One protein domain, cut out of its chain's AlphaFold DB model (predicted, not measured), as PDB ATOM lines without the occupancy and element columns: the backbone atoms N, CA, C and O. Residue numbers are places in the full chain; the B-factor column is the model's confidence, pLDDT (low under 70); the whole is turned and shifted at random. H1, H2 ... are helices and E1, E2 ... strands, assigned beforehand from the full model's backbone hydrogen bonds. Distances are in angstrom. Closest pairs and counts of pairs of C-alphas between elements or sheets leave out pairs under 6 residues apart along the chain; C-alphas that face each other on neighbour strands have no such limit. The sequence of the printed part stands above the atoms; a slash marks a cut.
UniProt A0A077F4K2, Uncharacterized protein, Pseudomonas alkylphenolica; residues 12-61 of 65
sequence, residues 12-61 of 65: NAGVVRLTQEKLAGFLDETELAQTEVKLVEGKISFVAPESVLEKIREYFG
ATOM      1  N   ASN A  12     182.935 147.276 246.661       73.94
ATOM      2  CA  ASN A  12     181.632 147.896 246.451       73.94
ATOM      3  C   ASN A  12     180.474 146.899 246.609       73.94
ATOM      4  O   ASN A  12     179.524 147.179 247.336       73.94
ATOM      5  N   ALA A  13     180.559 145.719 245.982       75.38
ATOM      6  CA  ALA A  13     179.534 144.683 246.115       75.38
ATOM      7  C   ALA A  13     179.475 144.129 247.547       75.38
ATOM      8  O   ALA A  13     178.389 143.868 248.060       75.38
ATOM      9  N   GLY A  14     180.628 144.005 248.212       79.62
ATOM     10  CA  GLY A  14     180.706 143.622 249.621       79.62
ATOM     11  C   GLY A  14     180.018 144.632 250.541       79.62
ATOM     12  O   GLY A  14     179.225 144.239 251.393       79.62
ATOM     13  N   VAL A  15     180.257 145.930 250.334       80.94
ATOM     14  CA  VAL A  15     179.627 147.011 251.111       80.94
ATOM     15  C   VAL A  15     178.115 147.060 250.882       80.94
ATOM     16  O   VAL A  15     177.355 147.154 251.848       80.94
ATOM     17  N   VAL A  16     177.659 146.950 249.631       82.38
ATOM     18  CA  VAL A  16     176.222 146.916 249.301       82.38
ATOM     19  C   VAL A  16     175.544 145.718 249.960       82.38
ATOM     20  O   VAL A  16     174.513 145.878 250.609       82.38
ATOM     21  N   ARG A  17     176.150 144.532 249.862       82.50
ATOM     22  CA  ARG A  17     175.600 143.297 250.428       82.50
ATOM     23  C   ARG A  17     175.533 143.340 251.954       82.50
ATOM     24  O   ARG A  17     174.486 143.040 252.511       82.50
ATOM     25  N   LEU A  18     176.590 143.817 252.614       83.94
ATOM     26  CA  LEU A  18     176.603 144.010 254.068       83.94
ATOM     27  C   LEU A  18     175.515 144.998 254.518       83.94
ATOM     28  O   LEU A  18     174.890 144.828 255.563       83.94
ATOM     29  N   THR A  19     175.282 146.039 253.718       83.06
ATOM     30  CA  THR A  19     174.233 147.027 253.979       83.06
ATOM     31  C   THR A  19     172.848 146.406 253.822       83.06
ATOM     32  O   THR A  19     172.009 146.584 254.700       83.06
ATOM     33  N   GLN A  20     172.614 145.633 252.759       82.00
ATOM     34  CA  GLN A  20     171.364 144.894 252.567       82.00
ATOM     35  C   GLN A  20     171.120 143.878 253.687       82.00
ATOM     36  O   GLN A  20     170.001 143.795 254.175       82.00
ATOM     37  N   GLU A  21     172.144 143.156 254.147       85.31
ATOM     38  CA  GLU A  21     172.019 142.229 255.281       85.31
ATOM     39  C   GLU A  21     171.643 142.958 256.576       85.31
ATOM     40  O   GLU A  21     170.782 142.493 257.320       85.31
ATOM     41  N   LYS A  22     172.230 144.135 256.832       83.75
ATOM     42  CA  LYS A  22     171.833 144.970 257.976       83.75
ATOM     43  C   LYS A  22     170.401 145.476 257.857       83.75
ATOM     44  O   LYS A  22     169.691 145.495 258.857       83.75
ATOM     45  N   LEU A  23     169.990 145.882 256.659       82.69
ATOM     46  CA  LEU A  23     168.624 146.316 256.394       82.69
ATOM     47  C   LEU A  23     167.632 145.166 256.555       82.69
ATOM     48  O   LEU A  23     166.597 145.373 257.166       82.69
ATOM     49  N   ALA A  24     167.958 143.956 256.100       82.00
ATOM     50  CA  ALA A  24     167.097 142.776 256.220       82.00
ATOM     51  C   ALA A  24     166.857 142.343 257.677       82.00
ATOM     52  O   ALA A  24     165.881 141.661 257.964       82.00
ATOM     53  N   GLY A  25     167.731 142.741 258.608       82.06
ATOM     54  CA  GLY A  25     167.521 142.527 260.041       82.06
ATOM     55  C   GLY A  25     166.498 143.474 260.681       82.06
ATOM     56  O   GLY A  25     166.148 143.272 261.841       82.06
ATOM     57  N   PHE A  26     166.049 144.508 259.963       82.12
ATOM     58  CA  PHE A  26     165.178 145.562 260.492       82.12
ATOM     59  C   PHE A  26     163.962 145.868 259.603       82.12
ATOM     60  O   PHE A  26     162.886 146.162 260.115       82.12
ATOM     61  N   LEU A  27     164.139 145.823 258.285       81.81
ATOM     62  CA  LEU A  27     163.097 146.006 257.285       81.81
ATOM     63  C   LEU A  27     162.444 144.668 256.959       81.81
ATOM     64  O   LEU A  27     163.125 143.648 256.835       81.81
ATOM     65  N   ASP A  28     161.133 144.701 256.744       85.00
ATOM     66  CA  ASP A  28     160.407 143.541 256.242       85.00
ATOM     67  C   ASP A  28     160.870 143.181 254.822       85.00
ATOM     68  O   ASP A  28     161.326 144.032 254.054       85.00
ATOM     69  N   GLU A  29     160.694 141.922 254.422       80.44
ATOM     70  CA  GLU A  29     161.118 141.413 253.107       80.44
ATOM     71  C   GLU A  29     160.550 142.252 251.942       80.44
ATOM     72  O   GLU A  29     161.206 142.477 250.924       80.44
ATOM     73  N   THR A  30     159.340 142.791 252.122       81.75
ATOM     74  CA  THR A  30     158.662 143.670 251.158       81.75
ATOM     75  C   THR A  30     159.277 145.069 251.092       81.75
ATOM     76  O   THR A  30     159.344 145.658 250.013       81.75
ATOM     77  N   GLU A  31     159.727 145.607 252.226       80.44
ATOM     78  CA  GLU A  31     160.399 146.909 252.312       80.44
ATOM     79  C   GLU A  31     161.825 146.813 251.767       80.44
ATOM     80  O   GLU A  31     162.276 147.691 251.029       80.44
ATOM     81  N   LEU A  32     162.507 145.703 252.059       81.81
ATOM     82  CA  LEU A  32     163.822 145.385 251.520       81.81
ATOM     83  C   LEU A  32     163.779 145.262 249.991       81.81
ATOM     84  O   LEU A  32     164.630 145.827 249.310       81.81
ATOM     85  N   ALA A  33     162.766 144.584 249.443       80.75
ATOM     86  CA  ALA A  33     162.586 144.446 247.997       80.75
ATOM     87  C   ALA A  33     162.314 145.788 247.292       80.75
ATOM     88  O   ALA A  33     162.637 145.945 246.116       80.75
ATOM     89  N   GLN A  34     161.741 146.758 248.007       82.19
ATOM     90  CA  GLN A  34     161.517 148.123 247.519       82.19
ATOM     91  C   GLN A  34     162.710 149.056 247.770       82.19
ATOM     92  O   GLN A  34     162.673 150.215 247.357       82.19
ATOM     93  N   THR A  35     163.758 148.564 248.435       83.69
ATOM     94  CA  THR A  35     164.948 149.336 248.786       83.69
ATOM     95  C   THR A  35     166.105 148.975 247.873       83.69
ATOM     96  O   THR A  35     166.699 147.900 247.953       83.69
ATOM     97  N   GLU A  36     166.487 149.920 247.030       83.56
ATOM     98  CA  GLU A  36     167.659 149.813 246.180       83.56
ATOM     99  C   GLU A  36     168.852 150.510 246.849       83.56
ATOM    100  O   GLU A  36     168.849 151.716 247.105       83.56
ATOM    101  N   VAL A  37     169.893 149.731 247.150       83.31
ATOM    102  CA  VAL A  37     171.139 150.222 247.750       83.31
ATOM    103  C   VAL A  37     172.161 150.434 246.642       83.31
ATOM    104  O   VAL A  37     172.535 149.494 245.938       83.31
ATOM    105  N   LYS A  38     172.640 151.667 246.492       82.81
ATOM    106  CA  LYS A  38     173.658 152.044 245.507       82.81
ATOM    107  C   LYS A  38     174.896 152.560 246.206       82.81
ATOM    108  O   LYS A  38     174.800 153.273 247.194       82.81
ATOM    109  N   LEU A  39     176.062 152.254 245.652       79.31
ATOM    110  CA  LEU A  39     177.291 152.939 246.023       79.31
ATOM    111  C   LEU A  39     177.574 154.012 244.968       79.31
ATOM    112  O   LEU A  39     177.862 153.682 243.818       79.31
ATOM    113  N   VAL A  40     177.466 155.283 245.341       79.00
ATOM    114  CA  VAL A  40     177.712 156.428 244.456       79.00
ATOM    115  C   VAL A  40     178.871 157.226 245.037       79.00
ATOM    116  O   VAL A  40     178.804 157.665 246.178       79.00
ATOM    117  N   GLU A  41     179.962 157.362 244.277       75.12
ATOM    118  CA  GLU A  41     181.158 158.124 244.687       75.12
ATOM    119  C   GLU A  41     181.749 157.686 246.046       75.12
ATOM    120  O   GLU A  41     182.250 158.493 246.825       75.12
ATOM    121  N   GLY A  42     181.669 156.387 246.360       75.56
ATOM    122  CA  GLY A  42     182.135 155.832 247.639       75.56
ATOM    123  C   GLY A  42     181.176 156.043 248.816       75.56
ATOM    124  O   GLY A  42     181.471 155.588 249.921       75.56
ATOM    125  N   LYS A  43     180.020 156.681 248.596       79.38
ATOM    126  CA  LYS A  43     178.937 156.824 249.576       79.38
ATOM    127  C   LYS A  43     177.837 155.799 249.309       79.38
ATOM    128  O   LYS A  43     177.542 155.468 248.162       79.38
ATOM    129  N   ILE A  44     177.225 155.296 250.378       82.12
ATOM    130  CA  ILE A  44     176.053 154.424 250.288       82.12
ATOM    131  C   ILE A  44     174.816 155.315 250.167       82.12
ATOM    132  O   ILE A  44     174.542 156.131 251.045       82.12
ATOM    133  N   SER A  45     174.077 155.135 249.084       83.31
ATOM    134  CA  SER A  45     172.819 155.805 248.787       83.31
ATOM    135  C   SER A  45     171.684 154.793 248.830       83.31
ATOM    136  O   SER A  45     171.785 153.705 248.261       83.31
ATOM    137  N   PHE A  46     170.587 155.172 249.475       84.31
ATOM    138  CA  PHE A  46     169.382 154.359 249.589       84.31
ATOM    139  C   PHE A  46     168.286 154.973 248.727       84.31
ATOM    140  O   PHE A  46     168.001 156.165 248.843       84.31
ATOM    141  N   VAL A  47     167.678 154.168 247.863       85.50
ATOM    142  CA  VAL A  47     166.527 154.551 247.045       85.50
ATOM    143  C   VAL A  47     165.373 153.648 247.452       85.50
ATOM    144  O   VAL A  47     165.375 152.463 247.144       85.50
ATOM    145  N   ALA A  48     164.414 154.194 248.189       85.75
ATOM    146  CA  ALA A  48     163.264 153.465 248.710       85.75
ATOM    147  C   ALA A  48     162.080 154.433 248.895       85.75
ATOM    148  O   ALA A  48     162.279 155.652 248.811       85.75
ATOM    149  N   PRO A  49     160.861 153.933 249.163       86.12
ATOM    150  CA  PRO A  49     159.748 154.773 249.593       86.12
ATOM    151  C   PRO A  49     160.108 155.578 250.848       86.12
ATOM    152  O   PRO A  49     160.873 155.110 251.690       86.12
ATOM    153  N   GLU A  50     159.526 156.768 251.005       83.62
ATOM    154  CA  GLU A  50     159.844 157.688 252.107       83.62
ATOM    155  C   GLU A  50     159.692 157.034 253.488       83.62
ATOM    156  O   GLU A  50     160.597 157.143 254.307       83.62
ATOM    157  N   SER A  51     158.644 156.229 253.699       84.19
ATOM    158  CA  SER A  51     158.439 155.454 254.934       84.19
ATOM    159  C   SER A  51     159.614 154.533 255.281       84.19
ATOM    160  O   SER A  51     159.961 154.365 256.448       84.19
ATOM    161  N   VAL A  52     160.246 153.942 254.265       84.12
ATOM    162  CA  VAL A  52     161.408 153.064 254.439       84.12
ATOM    163  C   VAL A  52     162.674 153.894 254.645       84.12
ATOM    164  O   VAL A  52     163.509 153.550 255.475       84.12
ATOM    165  N   LEU A  53     162.813 155.026 253.950       83.56
ATOM    166  CA  LEU A  53     163.936 155.945 254.153       83.56
ATOM    167  C   LEU A  53     163.946 156.563 255.556       83.56
ATOM    168  O   LEU A  53     165.025 156.727 256.125       83.56
ATOM    169  N   GLU A  54     162.784 156.888 256.124       84.06
ATOM    170  CA  GLU A  54     162.676 157.363 257.510       84.06
ATOM    171  C   GLU A  54     163.147 156.294 258.496       84.06
ATOM    172  O   GLU A  54     164.043 156.550 259.296       84.06
ATOM    173  N   LYS A  55     162.654 155.064 258.337       83.19
ATOM    174  CA  LYS A  55     163.111 153.873 259.064       83.19
ATOM    175  C   LYS A  55     164.633 153.685 258.997       83.19
ATOM    176  O   LYS A  55     165.295 153.463 260.012       83.19
ATOM    177  N   ILE A  56     165.210 153.809 257.800       81.94
ATOM    178  CA  ILE A  56     166.662 153.713 257.589       81.94
ATOM    179  C   ILE A  56     167.394 154.856 258.303       81.94
ATOM    180  O   ILE A  56     168.423 154.608 258.929       81.94
ATOM    181  N   ARG A  57     166.878 156.090 258.239       81.56
ATOM    182  CA  ARG A  57     167.458 157.256 258.929       81.56
ATOM    183  C   ARG A  57     167.413 157.123 260.445       81.56
ATOM    184  O   ARG A  57     168.373 157.524 261.096       81.56
ATOM    185  N   GLU A  58     166.344 156.573 261.009       80.31
ATOM    186  CA  GLU A  58     166.272 156.313 262.450       80.31
ATOM    187  C   GLU A  58     167.323 155.286 262.889       80.31
ATOM    188  O   GLU A  58     167.956 155.454 263.930       80.31
ATOM    189  N   TYR A  59     167.560 154.253 262.075       77.50
ATOM    190  CA  TYR A  59     168.482 153.169 262.419       77.50
ATOM    191  C   TYR A  59     169.963 153.499 262.160       77.50
ATOM    192  O   TYR A  59     170.825 153.221 262.994       77.50
ATOM    193  N   PHE A  60     170.283 154.079 261.000       74.88
ATOM    194  CA  PHE A  60     171.656 154.431 260.612       74.88
ATOM    195  C   PHE A  60     172.073 155.838 261.058       74.88
ATOM    196  O   PHE A  60     173.260 156.168 261.003       74.88
ATOM    197  N   GLY A  61     171.125 156.653 261.520       70.06
ATOM    198  CA  GLY A  61     171.335 158.063 261.818       70.06
ATOM    199  C   GLY A  61     171.244 158.948 260.574       70.06
ATOM    200  O   GLY A  61     171.021 158.494 259.447       70.06
TER     201      GLY A  61
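Overview. This is residues 12 to 61 of the 65 residues of an uncharacterized protein of Pseudomonas alkylphenolica (UniProt A0A077F4K2). A two-stranded hairpin, E1 and E2, has one helix, H1, over one of its faces, nearer to E1 than to E2. Beyond the open end of the hairpin, H2 makes a short turn of helix by the end of H1, and H3 folds back from E2, about perpendicular to H1 and only loosely set against it. The printed part has 50 residues, with three named helices and two named strands in the order H1, H2, E1, E2, H3; the sheet has the order E1, E2 and is antiparallel. The class is mixed, helices and strands. The whole is compact, with a radius of gyration of the C-alphas of 10.1 A and spans of 25 by 17 by 16 A.

Arrangement. H1, residues 12 to 24, only just touches H2, residues 29 to 33, with 3 pairs of C-alphas within 8 A; H1 touches H2 with its residues 20 to 24 alone, and the closest C-alphas are those of Ala 24 and Leu 32, 6.3 A apart. The closest C-alphas of H1 and E1, residues 36 to 40, are those of Val 16 and Val 37, 6.3 A apart. E1 and E2, residues 43 to 47, form a hairpin with an angle of 150 degrees between their directions; N 38 and O 45 are within hydrogen-bond range at 2.8 A, and so are N 45 and O 38 at 2.7 A. The closest C-alphas of H1 and E2 are those of Val 16 and Ile 44, 7.6 A apart. H3, residues 50 to 60, is close to H1 but not clearly touching: the closest C-alphas, those of Leu 23 and Ile 56, are 7.7 A apart, and the lines of the two helices are about perpendicular at 79 degrees. H3 is also close to H2 but not clearly touching, with the C-alphas of Glu 31 and Val 52 closest at 6.6 A. The closest C-alphas of E2 and H3 are those of Phe 46 and Leu 53, 7.3 A apart. H2 and E2 are apart, and so are E1 and H3. In H1, H2 and H3 every O i to N i+4 pair is within hydrogen-bond range.

Along the chain. H1 begins at C-alpha 12, at (181.632, 147.896, 246.451), and is 18.2 A long from first to last C-alpha. H2 has five residues. E1 measures 12.2 A, from C-alpha 36 at (167.659, 149.813, 246.180), and E2 12.9 A. H3 measures 14.9 A and ends at C-alpha 60, at (171.656, 154.431, 260.612).

Size, cuts and confidence. The two C-alphas farthest apart are those of Asp 28 and Glu 41, at 27.9 A. The printed part has no cut, and its four links are tight. The mean pLDDT of the printed part is 81.5, and no printed residue is under 70.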